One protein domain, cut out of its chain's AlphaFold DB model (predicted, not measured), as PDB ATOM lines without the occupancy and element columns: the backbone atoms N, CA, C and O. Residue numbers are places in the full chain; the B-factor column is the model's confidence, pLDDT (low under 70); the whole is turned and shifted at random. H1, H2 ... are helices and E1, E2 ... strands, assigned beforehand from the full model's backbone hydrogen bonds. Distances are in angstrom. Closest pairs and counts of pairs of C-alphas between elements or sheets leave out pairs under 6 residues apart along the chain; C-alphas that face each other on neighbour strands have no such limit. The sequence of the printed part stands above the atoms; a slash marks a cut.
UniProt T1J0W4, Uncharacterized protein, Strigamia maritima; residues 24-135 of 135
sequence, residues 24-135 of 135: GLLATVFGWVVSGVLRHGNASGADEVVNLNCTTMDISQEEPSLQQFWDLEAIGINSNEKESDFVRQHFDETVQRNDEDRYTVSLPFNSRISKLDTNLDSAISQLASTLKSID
ATOM      1  N   GLY A  24      40.752 -38.671  23.908       66.56
ATOM      2  CA  GLY A  24      41.041 -39.102  25.261       66.56
ATOM      3  C   GLY A  24      39.849 -38.888  26.190       66.56
ATOM      4  O   GLY A  24      39.075 -37.939  26.053       66.56
ATOM      5  N   LEU A  25      39.745 -39.772  27.175       78.81
ATOM      6  CA  LEU A  25      38.844 -39.653  28.314       78.81
ATOM      7  C   LEU A  25      39.662 -39.230  29.536       78.81
ATOM      8  O   LEU A  25      40.616 -39.909  29.914       78.81
ATOM      9  N   LEU A  26      39.291 -38.115  30.160       74.81
ATOM     10  CA  LEU A  26      39.900 -37.624  31.391       74.81
ATOM     11  C   LEU A  26      38.922 -37.809  32.552       74.81
ATOM     12  O   LEU A  26      37.861 -37.191  32.573       74.81
ATOM     13  N   ALA A  27      39.292 -38.629  33.535       69.94
ATOM     14  CA  ALA A  27      38.540 -38.742  34.781       69.94
ATOM     15  C   ALA A  27      38.748 -37.490  35.643       69.94
ATOM     16  O   ALA A  27      39.880 -37.088  35.915       69.94
ATOM     17  N   THR A  28      37.653 -36.897  36.103       76.69
ATOM     18  CA  THR A  28      37.639 -35.755  37.020       76.69
ATOM     19  C   THR A  28      36.728 -36.052  38.208       76.69
ATOM     20  O   THR A  28      35.968 -37.020  38.196       76.69
ATOM     21  N   VAL A  29      36.757 -35.188  39.226       66.31
ATOM     22  CA  VAL A  29      35.824 -35.274  40.366       66.31
ATOM     23  C   VAL A  29      34.355 -35.102  39.957       66.31
ATOM     24  O   VAL A  29      33.474 -35.468  40.723       66.31
ATOM     25  N   PHE A  30      34.093 -34.590  38.750       60.78
ATOM     26  CA  PHE A  30      32.754 -34.381  38.193       60.78
ATOM     27  C   PHE A  30      32.393 -35.404  37.101       60.78
ATOM     28  O   PHE A  30      31.404 -35.226  36.394       60.78
ATOM     29  N   GLY A  31      33.193 -36.462  36.928       73.00
ATOM     30  CA  GLY A  31      32.992 -37.484  35.898       73.00
ATOM     31  C   GLY A  31      34.002 -37.407  34.752       73.00
ATOM     32  O   GLY A  31      35.100 -36.863  34.902       73.00
ATOM     33  N   TRP A  32      33.656 -38.007  33.614       77.94
ATOM     34  CA  TRP A  32      34.559 -38.162  32.474       77.94
ATOM     35  C   TRP A  32      34.431 -37.006  31.484       77.94
ATOM     36  O   TRP A  32      33.353 -36.733  30.965       77.94
ATOM     37  N   VAL A  33      35.553 -36.363  31.176       77.38
ATOM     38  CA  VAL A  33      35.658 -35.354  30.122       77.38
ATOM     39  C   VAL A  33      36.183 -36.022  28.857       77.38
ATOM     40  O   VAL A  33      37.270 -36.600  28.864       77.38
ATOM     41  N   VAL A  34      35.424 -35.931  27.766       78.31
ATOM     42  CA  VAL A  34      35.858 -36.379  26.435       78.31
ATOM     43  C   VAL A  34      36.578 -35.221  25.748       78.31
ATOM     44  O   VAL A  34      36.021 -34.134  25.622       78.31
ATOM     45  N   SER A  35      37.814 -35.437  25.303       71.69
ATOM     46  CA  SER A  35      38.624 -34.424  24.617       71.69
ATOM     47  C   SER A  35      39.378 -35.053  23.454       71.69
ATOM     48  O   SER A  35      40.022 -36.078  23.630       71.69
ATOM     49  N   GLY A  36      39.325 -34.463  22.263       68.50
ATOM     50  CA  GLY A  36      39.983 -35.018  21.082       68.50
ATOM     51  C   GLY A  36      40.064 -34.028  19.932       68.50
ATOM     52  O   GLY A  36      39.331 -33.040  19.894       68.50
ATOM     53  N   VAL A  37      40.966 -34.299  18.989       64.25
ATOM     54  CA  VAL A  37      41.103 -33.502  17.766       64.25
ATOM     55  C   VAL A  37      40.284 -34.152  16.661       64.25
ATOM     56  O   VAL A  37      40.528 -35.297  16.280       64.25
ATOM     57  N   LEU A  38      39.338 -33.399  16.107       64.75
ATOM     58  CA  LEU A  38      38.608 -33.803  14.912       64.75
ATOM     59  C   LEU A  38      39.514 -33.587  13.696       64.75
ATOM     60  O   LEU A  38      39.718 -32.459  13.247       64.75
ATOM     61  N   ARG A  39      40.111 -34.667  13.183       59.91
ATOM     62  CA  ARG A  39      40.902 -34.607  11.949       59.91
ATOM     63  C   ARG A  39      39.941 -34.545  10.765       59.91
ATOM     64  O   ARG A  39      39.307 -35.539  10.429       59.91
ATOM     65  N   HIS A  40      39.845 -33.375  10.150       61.75
ATOM     66  CA  HIS A  40      39.129 -33.191   8.893       61.75
ATOM     67  C   HIS A  40      39.835 -34.000   7.793       61.75
ATOM     68  O   HIS A  40      41.044 -33.856   7.591       61.75
ATOM     69  N   GLY A  41      39.109 -34.891   7.114       57.28
ATOM     70  CA  GLY A  41      39.614 -35.512   5.891       57.28
ATOM     71  C   GLY A  41      39.781 -34.437   4.820       57.28
ATOM     72  O   GLY A  41      39.051 -33.456   4.823       57.28
ATOM     73  N   ASN A  42      40.734 -34.592   3.899       53.81
ATOM     74  CA  ASN A  42      40.931 -33.655   2.787       53.81
ATOM     75  C   ASN A  42      39.770 -33.750   1.768       53.81
ATOM     76  O   ASN A  42      39.974 -34.148   0.621       53.81
ATOM     77  N   ALA A  43      38.544 -33.432   2.177       53.38
ATOM     78  CA  ALA A  43      37.393 -33.290   1.307       53.38
ATOM     79  C   ALA A  43      37.374 -31.844   0.808       53.38
ATOM     80  O   ALA A  43      36.982 -30.901   1.491       53.38
ATOM     81  N   SER A  44      37.887 -31.660  -0.403       52.25
ATOM     82  CA  SER A  44      37.833 -30.377  -1.089       52.25
ATOM     83  C   SER A  44      36.374 -29.985  -1.343       52.25
ATOM     84  O   SER A  44      35.690 -30.588  -2.162       52.25
ATOM     85  N   GLY A  45      35.918 -28.939  -0.655       53.00
ATOM     86  CA  GLY A  45      34.725 -28.189  -1.038       53.00
ATOM     87  C   GLY A  45      33.394 -28.769  -0.567       53.00
ATOM     88  O   GLY A  45      32.567 -29.143  -1.388       53.00
ATOM     89  N   ALA A  46      33.149 -28.747   0.738       52.34
ATOM     90  CA  ALA A  46      31.853 -28.432   1.341       52.34
ATOM     91  C   ALA A  46      32.076 -28.231   2.846       52.34
ATOM     92  O   ALA A  46      32.953 -28.863   3.423       52.34
ATOM     93  N   ASP A  47      31.305 -27.334   3.451       53.56
ATOM     94  CA  ASP A  47      31.241 -27.106   4.897       53.56
ATOM     95  C   ASP A  47      30.807 -28.413   5.588       53.56
ATOM     96  O   ASP A  47      29.624 -28.754   5.641       53.56
ATOM     97  N   GLU A  48      31.779 -29.237   5.985       56.75
ATOM     98  CA  GLU A  48      31.529 -30.553   6.565       56.75
ATOM     99  C   GLU A  48      31.205 -30.385   8.051       56.75
ATOM    100  O   GLU A  48      32.080 -30.176   8.894       56.75
ATOM    101  N   VAL A  49      29.914 -30.450   8.375       58.50
ATOM    102  CA  VAL A  49      29.424 -30.386   9.755       58.50
ATOM    103  C   VAL A  49      29.796 -31.682  10.475       58.50
ATOM    104  O   VAL A  49      29.162 -32.722  10.286       58.50
ATOM    105  N   VAL A  50      30.814 -31.622  11.334       57.56
ATOM    106  CA  VAL A  50      31.149 -32.728  12.235       57.56
ATOM    107  C   VAL A  50      30.196 -32.694  13.429       57.56
ATOM    108  O   VAL A  50      30.279 -31.813  14.281       57.56
ATOM    109  N   ASN A  51      29.271 -33.652  13.487       57.03
ATOM    110  CA  ASN A  51      28.307 -33.762  14.580       57.03
ATOM    111  C   ASN A  51      28.852 -34.670  15.687       57.03
ATOM    112  O   ASN A  51      29.083 -35.859  15.466       57.03
ATOM    113  N   LEU A  52      29.012 -34.123  16.895       57.88
ATOM    114  CA  LEU A  52      29.247 -34.918  18.096       57.88
ATOM    115  C   LEU A  52      27.901 -35.462  18.584       57.88
ATOM    116  O   LEU A  52      27.132 -34.748  19.226       57.88
ATOM    117  N   ASN A  53      27.609 -36.725  18.277       55.75
ATOM    118  CA  ASN A  53      26.395 -37.371  18.760       55.75
ATOM    119  C   ASN A  53      26.654 -37.933  20.165       55.75
ATOM    120  O   ASN A  53      27.223 -39.012  20.322       55.75
ATOM    121  N   CYS A  54      26.306 -37.159  21.192       48.78
ATOM    122  CA  CYS A  54      26.389 -37.599  22.580       48.78
ATOM    123  C   CYS A  54      25.059 -38.243  22.977       48.78
ATOM    124  O   CYS A  54      24.057 -37.552  23.156       48.78
ATOM    125  N   THR A  55      25.041 -39.569  23.102       51.69
ATOM    126  CA  THR A  55      23.893 -40.281  23.663       51.69
ATOM    127  C   THR A  55      24.013 -40.259  25.180       51.69
ATOM    128  O   THR A  55      24.743 -41.053  25.768       51.69
ATOM    129  N   THR A  56      23.302 -39.343  25.828       51.91
ATOM    130  CA  THR A  56      23.042 -39.443  27.266       51.91
ATOM    131  C   THR A  56      22.081 -40.597  27.509       51.91
ATOM    132  O   THR A  56      20.963 -40.598  26.996       51.91
ATOM    133  N   MET A  57      22.525 -41.586  28.282       50.22
ATOM    134  CA  MET A  57      21.629 -42.587  28.845       50.22
ATOM    135  C   MET A  57      20.744 -41.879  29.870       50.22
ATOM    136  O   MET A  57      21.254 -41.192  30.755       50.22
ATOM    137  N   ASP A  58      19.429 -41.994  29.699       49.53
ATOM    138  CA  ASP A  58      18.463 -41.439  30.638       49.53
ATOM    139  C   ASP A  58      18.711 -42.080  32.007       49.53
ATOM    140  O   ASP A  58      18.697 -43.308  32.143       49.53
ATOM    141  N   ILE A  59      18.975 -41.254  33.018       51.97
ATOM    142  CA  ILE A  59      19.121 -41.679  34.413       51.97
ATOM    143  C   ILE A  59      17.697 -41.903  34.949       51.97
ATOM    144  O   ILE A  59      17.244 -41.275  35.897       51.97
ATOM    145  N   SER A  60      16.938 -42.767  34.274       50.94
ATOM    146  CA  SER A  60      15.582 -43.157  34.654       50.94
ATOM    147  C   SER A  60      15.586 -44.307  35.668       50.94
ATOM    148  O   SER A  60      14.534 -44.769  36.099       50.94
ATOM    149  N   GLN A  61      16.769 -44.810  36.020       51.84
ATOM    150  CA  GLN A  61      16.993 -45.615  37.210       51.84
ATOM    151  C   GLN A  61      17.616 -44.653  38.212       51.84
ATOM    152  O   GLN A  61      18.767 -44.266  38.033       51.84
ATOM    153  N   GLU A  62      16.804 -44.208  39.169       53.31
ATOM    154  CA  GLU A  62      17.166 -43.341  40.289       53.31
ATOM    155  C   GLU A  62      18.595 -43.646  40.750       53.31
ATOM    156  O   GLU A  62      18.830 -44.650  41.417       53.31
ATOM    157  N   GLU A  63      19.567 -42.828  40.340       54.94
ATOM    158  CA  GLU A  63      20.911 -42.873  40.905       54.94
ATOM    159  C   GLU A  63      20.759 -42.196  42.269       54.94
ATOM    160  O   GLU A  63      20.631 -40.963  42.330       54.94
ATOM    161  N   PRO A  64      20.668 -42.969  43.370       57.47
ATOM    162  CA  PRO A  64      20.351 -42.400  44.670       57.47
ATOM    163  C   PRO A  64      21.419 -41.390  45.083       57.47
ATOM    164  O   PRO A  64      21.127 -40.507  45.883       57.47
ATOM    165  N   SER A  65      22.631 -41.472  44.515       62.44
ATOM    166  CA  SER A  65      23.711 -40.540  44.810       62.44
ATOM    167  C   SER A  65      23.465 -39.147  44.241       62.44
ATOM    168  O   SER A  65      23.794 -38.179  44.915       62.44
ATOM    169  N   LEU A  66      22.850 -39.015  43.058       64.12
ATOM    170  CA  LEU A  66      22.649 -37.706  42.436       64.12
ATOM    171  C   LEU A  66      21.487 -36.964  43.095       64.12
ATOM    172  O   LEU A  66      21.618 -35.790  43.424       64.12
ATOM    173  N   GLN A  67      20.371 -37.648  43.350       66.56
ATOM    174  CA  GLN A  67      19.251 -37.041  44.067       66.56
ATOM    175  C   GLN A  67      19.637 -36.695  45.513       66.56
ATOM    176  O   GLN A  67      19.364 -35.584  45.950       66.56
ATOM    177  N   GLN A  68      20.375 -37.571  46.213       66.06
ATOM    178  CA  GLN A  68      20.950 -37.231  47.521       66.06
ATOM    179  C   GLN A  68      21.939 -36.069  47.441       66.06
ATOM    180  O   GLN A  68      21.977 -35.257  48.355       66.06
ATOM    181  N   PHE A  69      22.740 -35.971  46.379       66.62
ATOM    182  CA  PHE A  69      23.666 -34.858  46.189       66.62
ATOM    183  C   PHE A  69      22.921 -33.521  46.071       66.62
ATOM    184  O   PHE A  69      23.265 -32.569  46.771       66.62
ATOM    185  N   TRP A  70      21.855 -33.467  45.268       67.56
ATOM    186  CA  TRP A  70      21.004 -32.278  45.159       67.56
ATOM    187  C   TRP A  70      20.232 -31.987  46.448       67.56
ATOM    188  O   TRP A  70      20.116 -30.827  46.840       67.56
ATOM    189  N   ASP A  71      19.758 -33.018  47.150       67.88
ATOM    190  CA  ASP A  71      19.096 -32.862  48.447       67.88
ATOM    191  C   ASP A  71      20.067 -32.355  49.529       67.88
ATOM    192  O   ASP A  71      19.659 -31.593  50.403       67.88
ATOM    193  N   LEU A  72      21.354 -32.726  49.465       63.72
ATOM    194  CA  LEU A  72      22.409 -32.242  50.363       63.72
ATOM    195  C   LEU A  72      22.747 -30.765  50.114       63.72
ATOM    196  O   LEU A  72      22.909 -30.026  51.083       63.72
ATOM    197  N   GLU A  73      22.810 -30.313  48.855       59.69
ATOM    198  CA  GLU A  73      22.910 -28.877  48.533       59.69
ATOM    199  C   GLU A  73      21.629 -28.106  48.901       59.69
ATOM    200  O   GLU A  73      21.687 -26.916  49.211       59.69
ATOM    201  N   ALA A  74      20.474 -28.782  48.920       57.50
ATOM    202  CA  ALA A  74      19.197 -28.218  49.346       57.50
ATOM    203  C   ALA A  74      18.997 -28.201  50.872       57.50
ATOM    204  O   ALA A  74      18.009 -27.619  51.339       57.50
ATOM    205  N   ILE A  75      19.918 -28.777  51.667       60.66
ATOM    206  CA  ILE A  75      20.004 -28.496  53.107       60.66
ATOM    207  C   ILE A  75      20.426 -27.035  53.223       60.66
ATOM    208  O   ILE A  75      21.607 -26.698  53.290       60.66
ATOM    209  N   GLY A  76      19.425 -26.159  53.171       58.00
ATOM    210  CA  GLY A  76      19.602 -24.723  53.222       58.00
ATOM    211  C   GLY A  76      20.506 -24.339  54.382       58.00
ATOM    212  O   GLY A  76      20.490 -24.970  55.443       58.00
ATOM    213  N   ILE A  77      21.297 -23.292  54.158       57.31
ATOM    214  CA  ILE A  77      22.137 -22.664  55.173       57.31
ATOM    215  C   ILE A  77      21.272 -22.483  56.422       57.31
ATOM    216  O   ILE A  77      20.317 -21.701  56.422       57.31
ATOM    217  N   ASN A  78      21.558 -23.252  57.473       58.31
ATOM    218  CA  ASN A  78      20.873 -23.077  58.740       58.31
ATOM    219  C   ASN A  78      21.167 -21.645  59.187       58.31
ATOM    220  O   ASN A  78      22.310 -21.323  59.493       58.31
ATOM    221  N   SER A  79      20.144 -20.795  59.296       56.25
ATOM    222  CA  SER A  79      20.273 -19.406  59.773       56.25
ATOM    223  C   SER A  79      20.778 -19.291  61.223       56.25
ATOM    224  O   SER A  79      20.842 -18.199  61.780       56.25
ATOM    225  N   ASN A  80      21.077 -20.431  61.856       55.94
ATOM    226  CA  ASN A  80      21.722 -20.554  63.156       55.94
ATOM    227  C   ASN A  80      23.254 -20.589  63.068       55.94
ATOM    228  O   ASN A  80      23.909 -20.531  64.112       55.94
ATOM    229  N   GLU A  81      23.845 -20.684  61.872       56.28
ATOM    230  CA  GLU A  81      25.227 -20.249  61.712       56.28
ATOM    231  C   GLU A  81      25.248 -18.765  62.049       56.28
ATOM    232  O   GLU A  81      24.570 -17.962  61.410       56.28
ATOM    233  N   LYS A  82      25.971 -18.414  63.120       59.78
ATOM    234  CA  LYS A  82      26.302 -17.023  63.409       59.78
ATOM    235  C   LYS A  82      26.858 -16.475  62.113       59.78
ATOM    236  O   LYS A  82      27.929 -16.922  61.708       59.78
ATOM    237  N   GLU A  83      26.101 -15.594  61.472       58.50
ATOM    238  CA  GLU A  83      26.564 -14.804  60.347       58.50
ATOM    239  C   GLU A  83      27.921 -14.272  60.793       58.50
ATOM    240  O   GLU A  83      28.011 -13.490  61.739       58.50
ATOM    241  N   SER A  84      28.996 -14.876  60.287       60.22
ATOM    242  CA  SER A  84      30.328 -14.496  60.717       60.22
ATOM    243  C   SER A  84      30.444 -13.047  60.294       60.22
ATOM    244  O   SER A  84      30.329 -12.778  59.096       60.22
ATOM    245  N   ASP A  85      30.611 -12.133  61.253       68.19
ATOM    246  CA  ASP A  85      30.663 -10.688  60.996       68.19
ATOM    247  C   ASP A  85      31.592 -10.379  59.811       68.19
ATOM    248  O   ASP A  85      31.308  -9.502  59.008       68.19
ATOM    249  N   PHE A  86      32.638 -11.194  59.631       77.56
ATOM    250  CA  PHE A  86      33.558 -11.150  58.502       77.56
ATOM    251  C   PHE A  86      32.903 -11.279  57.118       77.56
ATOM    252  O   PHE A  86      33.248 -10.518  56.222       77.56
ATOM    253  N   VAL A  87      31.996 -12.237  56.898       78.88
ATOM    254  CA  VAL A  87      31.400 -12.471  55.567       78.88
ATOM    255  C   VAL A  87      30.476 -11.320  55.197       78.88
ATOM    256  O   VAL A  87      30.527 -10.815  54.076       78.88
ATOM    257  N   ARG A  88      29.668 -10.871  56.160       81.00
ATOM    258  CA  ARG A  88      28.761  -9.742  55.971       81.00
ATOM    259  C   ARG A  88      29.522  -8.432  55.791       81.00
ATOM    260  O   ARG A  88      29.248  -7.700  54.850       81.00
ATOM    261  N   GLN A  89      30.541  -8.196  56.613       81.94
ATOM    262  CA  GLN A  89      31.445  -7.059  56.463       81.94
ATOM    263  C   GLN A  89      32.145  -7.077  55.099       81.94
ATOM    264  O   GLN A  89      32.194  -6.055  54.424       81.94
ATOM    265  N   HIS A  90      32.636  -8.234  54.650       83.88
ATOM    266  CA  HIS A  90      33.264  -8.363  53.338       83.88
ATOM    267  C   HIS A  90      32.287  -8.043  52.203       83.88
ATOM    268  O   HIS A  90      32.667  -7.387  51.236       83.88
ATOM    269  N   PHE A  91      31.031  -8.477  52.316       83.75
ATOM    270  CA  PHE A  91      29.990  -8.154  51.347       83.75
ATOM    271  C   PHE A  91      29.707  -6.648  51.302       83.75
ATOM    272  O   PHE A  91      29.745  -6.068  50.221       83.75
ATOM    273  N   ASP A  92      29.513  -6.005  52.455       83.94
ATOM    274  CA  ASP A  92      29.250  -4.562  52.536       83.94
ATOM    275  C   ASP A  92      30.444  -3.720  52.036       83.94
ATOM    276  O   ASP A  92      30.271  -2.657  51.437       83.94
ATOM    277  N   GLU A  93      31.676  -4.197  52.247       83.75
ATOM    278  CA  GLU A  93      32.899  -3.540  51.772       83.75
ATOM    279  C   GLU A  93      33.123  -3.717  50.264       83.75
ATOM    280  O   GLU A  93      33.602  -2.797  49.596       83.75
ATOM    281  N   THR A  94      32.810  -4.895  49.715       85.25
ATOM    282  CA  THR A  94      33.130  -5.230  48.319       85.25
ATOM    283  C   THR A  94      31.990  -4.970  47.352       85.25
ATOM    284  O   THR A  94      32.268  -4.668  46.194       85.25
ATOM    285  N   VAL A  95      30.732  -5.050  47.783       88.94
ATOM    286  CA  VAL A  95      29.557  -4.947  46.915       88.94
ATOM    287  C   VAL A  95      28.851  -3.622  47.158       88.94
ATOM    288  O   VAL A  95      28.303  -3.368  48.223       88.94
ATOM    289  N   GLN A  96      28.823  -2.772  46.136       87.88
ATOM    290  CA  GLN A  96      28.145  -1.479  46.188       87.88
ATOM    291  C   GLN A  96      27.248  -1.294  44.973       87.88
ATOM    292  O   GLN A  96      27.475  -1.877  43.912       87.88
ATOM    293  N   ARG A  97      26.210  -0.476  45.119       87.94
ATOM    294  CA  ARG A  97      25.323  -0.114  44.014       87.94
ATOM    295  C   ARG A  97      25.759   1.229  43.450       87.94
ATOM    296  O   ARG A  97      25.990   2.161  44.212       87.94
ATOM    297  N   ASN A  98      25.911   1.308  42.135       82.88
ATOM    298  CA  ASN A  98      26.250   2.560  41.469       82.88
ATOM    299  C   ASN A  98      25.000   3.444  41.279       82.88
ATOM    300  O   ASN A  98      23.873   2.997  41.489       82.88
ATOM    301  N   ASP A  99      25.202   4.686  40.836       88.12
ATOM    302  CA  ASP A  99      24.119   5.657  40.595       88.12
ATOM    303  C   ASP A  99      23.136   5.223  39.486       88.12
ATOM    304  O   ASP A  99      22.030   5.750  39.383       88.12
ATOM    305  N   GLU A 100      23.516   4.236  38.668       88.44
ATOM    306  CA  GLU A 100      22.688   3.614  37.624       88.44
ATOM    307  C   GLU A 100      21.964   2.346  38.111       88.44
ATOM    308  O   GLU A 100      21.460   1.560  37.305       88.44
ATOM    309  N   ASP A 101      21.921   2.128  39.428       86.31
ATOM    310  CA  ASP A 101      21.207   1.029  40.082       86.31
ATOM    311  C   ASP A 101      21.783  -0.380  39.800       86.31
ATOM    312  O   ASP A 101      21.142  -1.403  40.071       86.31
ATOM    313  N   ARG A 102      23.028  -0.464  39.307       87.94
ATOM    314  CA  ARG A 102      23.767  -1.709  39.030       87.94
ATOM    315  C   ARG A 102      24.730  -2.067  40.159       87.94
ATOM    316  O   ARG A 102      25.351  -1.201  40.773       87.94
ATOM    317  N   TYR A 103      24.905  -3.365  40.389       86.38
ATOM    318  CA  TYR A 103      25.886  -3.875  41.345       86.38
ATOM    319  C   TYR A 103      27.307  -3.754  40.791       86.38
ATOM    320  O   TYR A 103      27.589  -4.171  39.670       86.38
ATOM    321  N   THR A 104      28.201  -3.202  41.603       83.94
ATOM    322  CA  THR A 104      29.639  -3.100  41.359       83.94
ATOM    323  C   THR A 104      30.361  -3.858  42.464       83.94
ATOM    324  O   THR A 104      30.044  -3.684  43.640       83.94
ATOM    325  N   VAL A 105      31.323  -4.700  42.086       86.75
ATOM    326  CA  VAL A 105      32.097  -5.513  43.029       86.75
ATOM    327  C   VAL A 105      33.565  -5.105  42.976       86.75
ATOM    328  O   VAL A 105      34.190  -5.138  41.914       86.75
ATOM    329  N   SER A 106      34.122  -4.739  44.125       82.00
ATOM    330  CA  SER A 106      35.545  -4.463  44.301       82.00
ATOM    331  C   SER A 106      36.287  -5.773  44.529       82.00
ATOM    332  O   SER A 106      36.266  -6.337  45.622       82.00
ATOM    333  N   LEU A 107      36.947  -6.275  43.484       79.94
ATOM    334  CA  LEU A 107      37.785  -7.465  43.597       79.94
ATOM    335  C   LEU A 107      39.066  -7.142  44.382       79.94
ATOM    336  O   LEU A 107      39.704  -6.117  44.111       79.94
ATOM    337  N   PRO A 108      39.497  -8.013  45.312       74.25
ATOM    338  CA  PRO A 108      40.749  -7.820  46.023       74.25
ATOM    339  C   PRO A 108      41.920  -7.947  45.043       74.25
ATOM    340  O   PRO A 108      42.318  -9.042  44.643       74.25
ATOM    341  N   PHE A 109      42.489  -6.811  44.646       73.69
ATOM    342  CA  PHE A 109      43.710  -6.795  43.852       73.69
ATOM    343  C   PHE A 109      44.883  -7.286  44.700       73.69
ATOM    344  O   PHE A 109      45.110  -6.826  45.821       73.69
ATOM    345  N   ASN A 110      45.661  -8.221  44.158       76.75
ATOM    346  CA  ASN A 110      46.844  -8.723  44.840       76.75
ATOM    347  C   ASN A 110      47.903  -7.610  44.920       76.75
ATOM    348  O   ASN A 110      48.600  -7.312  43.954       76.75
ATOM    349  N   SER A 111      48.064  -7.015  46.101       76.44
ATOM    350  CA  SER A 111      49.031  -5.938  46.360       76.44
ATOM    351  C   SER A 111      50.494  -6.352  46.160       76.44
ATOM    352  O   SER A 111      51.381  -5.501  46.116       76.44
ATOM    353  N   ARG A 112      50.765  -7.657  46.017       77.00
ATOM    354  CA  ARG A 112      52.091  -8.210  45.719       77.00
ATOM    355  C   ARG A 112      52.362  -8.358  44.223       77.00
ATOM    356  O   ARG A 112      53.431  -8.846  43.887       77.00
ATOM    357  N   ILE A 113      51.462  -7.927  43.334       76.00
ATOM    358  CA  ILE A 113      51.717  -7.934  41.880       76.00
ATOM    359  C   ILE A 113      52.985  -7.141  41.539       76.00
ATOM    360  O   ILE A 113      53.768  -7.574  40.706       76.00
ATOM    361  N   SER A 114      53.254  -6.040  42.245       74.94
ATOM    362  CA  SER A 114      54.494  -5.261  42.095       74.94
ATOM    363  C   SER A 114      55.760  -5.983  42.579       74.94
ATOM    364  O   SER A 114      56.861  -5.517  42.308       74.94
ATOM    365  N   LYS A 115      55.610  -7.096  43.306       78.62
ATOM    366  CA  LYS A 115      56.696  -7.974  43.767       78.62
ATOM    367  C   LYS A 115      56.836  -9.233  42.908       78.62
ATOM    368  O   LYS A 115      57.669 -10.073  43.230       78.62
ATOM    369  N   LEU A 116      55.983  -9.416  41.897       78.94
ATOM    370  CA  LEU A 116      56.132 -10.521  40.960       78.94
ATOM    371  C   LEU A 116      57.250 -10.166  39.986       78.94
ATOM    372  O   LEU A 116      57.180  -9.149  39.297       78.94
ATOM    373  N   ASP A 117      58.268 -11.018  39.939       81.88
ATOM    374  CA  ASP A 117      59.319 -10.905  38.939       81.88
ATOM    375  C   ASP A 117      58.741 -11.116  37.537       81.88
ATOM    376  O   ASP A 117      57.806 -11.893  37.317       81.88
ATOM    377  N   THR A 118      59.303 -10.406  36.565       84.06
ATOM    378  CA  THR A 118      58.851 -10.487  35.179       84.06
ATOM    379  C   THR A 118      59.409 -11.740  34.515       84.06
ATOM    380  O   THR A 118      60.619 -11.950  34.510       84.06
ATOM    381  N   ASN A 119      58.563 -12.520  33.844       90.69
ATOM    382  CA  ASN A 119      59.001 -13.630  32.991       90.69
ATOM    383  C   ASN A 119      59.479 -13.172  31.595       90.69
ATOM    384  O   ASN A 119      59.565 -13.995  30.683       90.69
ATOM    385  N   LEU A 120      59.772 -11.877  31.423       89.75
ATOM    386  CA  LEU A 120      60.100 -11.251  30.141       89.75
ATOM    387  C   LEU A 120      61.299 -11.932  29.464       89.75
ATOM    388  O   LEU A 120      61.194 -12.345  28.313       89.75
ATOM    389  N   ASP A 121      62.403 -12.114  30.190       90.25
ATOM    390  CA  ASP A 121      63.632 -12.705  29.641       90.25
ATOM    391  C   ASP A 121      63.434 -14.165  29.216       90.25
ATOM    392  O   ASP A 121      63.911 -14.599  28.160       90.25
ATOM    393  N   SER A 122      62.664 -14.919  30.004       89.56
ATOM    394  CA  SER A 122      62.286 -16.297  29.686       89.56
ATOM    395  C   SER A 122      61.392 -16.361  28.447       89.56
ATOM    396  O   SER A 122      61.604 -17.213  27.585       89.56
ATOM    397  N   ALA A 123      60.429 -15.443  28.322       93.88
ATOM    398  CA  ALA A 123      59.536 -15.365  27.171       93.88
ATOM    399  C   ALA A 123      60.290 -14.981  25.886       93.88
ATOM    400  O   ALA A 123      60.071 -15.589  24.839       93.88
ATOM    401  N   ILE A 124      61.233 -14.036  25.965       95.50
ATOM    402  CA  ILE A 124      62.101 -13.654  24.840       95.50
ATOM    403  C   ILE A 124      62.979 -14.833  24.411       95.50
ATOM    404  O   ILE A 124      63.086 -15.130  23.221       95.50
ATOM    405  N   SER A 125      63.579 -15.540  25.371       91.69
ATOM    406  CA  SER A 125      64.429 -16.703  25.092       91.69
ATOM    407  C   SER A 125      63.647 -17.837  24.423       91.69
ATOM    408  O   SER A 125      64.140 -18.467  23.479       91.69
ATOM    409  N   GLN A 126      62.410 -18.075  24.865       93.44
ATOM    410  CA  GLN A 126      61.505 -19.021  24.215       93.44
ATOM    411  C   GLN A 126      61.165 -18.574  22.797       93.44
ATOM    412  O   GLN A 126      61.334 -19.371  21.876       93.44
ATOM    413  N   LEU A 127      60.776 -17.312  22.595       93.69
ATOM    414  CA  LEU A 127      60.443 -16.769  21.276       93.69
ATOM    415  C   LEU A 127      61.596 -16.946  20.281       93.69
ATOM    416  O   LEU A 127      61.391 -17.467  19.187       93.69
ATOM    417  N   ALA A 128      62.821 -16.589  20.674       93.06
ATOM    418  CA  ALA A 128      64.002 -16.753  19.829       93.06
ATOM    419  C   ALA A 128      64.265 -18.228  19.479       93.06
ATOM    420  O   ALA A 128      64.586 -18.556  18.338       93.06
ATOM    421  N   SER A 129      64.078 -19.127  20.449       89.12
ATOM    422  CA  SER A 129      64.200 -20.572  20.229       89.12
ATOM    423  C   SER A 129      63.116 -21.101  19.288       89.12
ATOM    424  O   SER A 129      63.395 -21.969  18.465       89.12
ATOM    425  N   THR A 130      61.897 -20.560  19.377       90.81
ATOM    426  CA  THR A 130      60.784 -20.955  18.503       90.81
ATOM    427  C   THR A 130      61.044 -20.504  17.072       90.81
ATOM    428  O   THR A 130      60.900 -21.302  16.156       90.81
ATOM    429  N   LEU A 131      61.501 -19.262  16.878       92.00
ATOM    430  CA  LEU A 131      61.850 -18.733  15.557       92.00
ATOM    431  C   LEU A 131      62.976 -19.541  14.904       92.00
ATOM    432  O   LEU A 131      62.854 -19.933  13.751       92.00
ATOM    433  N   LYS A 132      64.023 -19.885  15.662       86.81
ATOM    434  CA  LYS A 132      65.130 -20.709  15.157       86.81
ATOM    435  C   LYS A 132      64.704 -22.123  14.743       86.81
ATOM    436  O   LYS A 132      65.385 -22.740  13.943       86.81
ATOM    437  N   SER A 133      63.637 -22.662  15.332       83.38
ATOM    438  CA  SER A 133      63.112 -23.983  14.965       83.38
ATOM    439  C   SER A 133      62.204 -23.949  13.731       83.38
ATOM    440  O   SER A 133      61.821 -25.015  13.251       83.38
ATOM    441  N   ILE A 134      61.789 -22.759  13.292       82.31
ATOM    442  CA  ILE A 134      60.914 -22.559  12.131       82.31
ATOM    443  C   ILE A 134      61.744 -22.314  10.856       82.31
ATOM    444  O   ILE A 134      61.264 -22.644   9.772       82.31
ATOM    445  N   ASP A 135      62.967 -21.790  10.998       54.34
ATOM    446  CA  ASP A 135      63.992 -21.706   9.940       54.34
ATOM    447  C   ASP A 135      64.722 -23.047   9.720       54.34
ATOM    448  O   ASP A 135      65.013 -23.372   8.543       54.34
TER     449      ASP A 135
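What this domain is: This is residues 24 to 135 of the 135 residues of an uncharacterized protein of Strigamia maritima (UniProt T1J0W4). The printed part is a wide, open horseshoe of chain round an empty middle, with no packed core. One arm holds the E1-E2 hairpin and the unnamed stretch 37 to 63, which runs out from E2 and doubles back towards H1; the bend runs from H1 to H2, and the other arm goes from the small E3-E4 hairpin beside the end of H2 out to H3. You will find 112 residues with three named helices and four named strands, in the order E1 E2 H1 H2 E3 E4 H3, and two separate antiparallel sheets of two strands each. The class is mixed, helices and strands, though under half of the residues are in named elements. The whole is extended, with a radius of gyration of the C-alphas of 25.9 A and spans of 64 by 55 by 34 A.

How they stand to each other: Begin at the sheet of E1, residues 24 to 28, and E2, residues 31 to 36, an antiparallel hairpin with 152 degrees between its directions. Look at N 26 and O 33, 2.8 A apart and within hydrogen-bond range, and at C-alphas 27 and 32, which face each other at 4.6 A. Far along the chain, E3, residues 95 to 97, and E4, residues 103 to 105, form a second antiparallel hairpin, at 147 degrees, with N 104 and O 96 at 2.8 A, within hydrogen-bond range. H2, residues 85 to 94, ends just before E3; its closest C-alphas to E4 are those of Thr 94 and Val 105, 5.4 A apart. H1, residues 64 to 73, and H3, residues 120 to 132, touch no helix, and H1 and H2 are apart. In H1, H2 and H3 every O i to N i+4 pair is within hydrogen-bond range.

Where its parts are: Find C-alpha 24 at (41.041, -39.102, 25.261), where E1 begins; E1 is 12.7 A long, and E2 after it is 16.6 A. Go on to C-alpha 64 at (20.351, -42.400, 44.670), where H1 starts its 14.3 A. H2 is 14.0 A long, and E3 and E4 have three residues each. H3, the longest helix, runs 18.4 A and ends at C-alpha 132, (65.130, -20.709, 15.157).

The domain as a whole: The C-alphas farthest apart are those of Asn 80 and Asp 135, 68.0 A. The printed part has no cut. The links E2 to H1, H1 to H2 and E4 to H3 are long, with 27, 11 and 14 residues. The mean pLDDT of the printed part is 71.3; look for low values, under 70, at residues 24, 27, 29 to 30, 36 to 85 and 135.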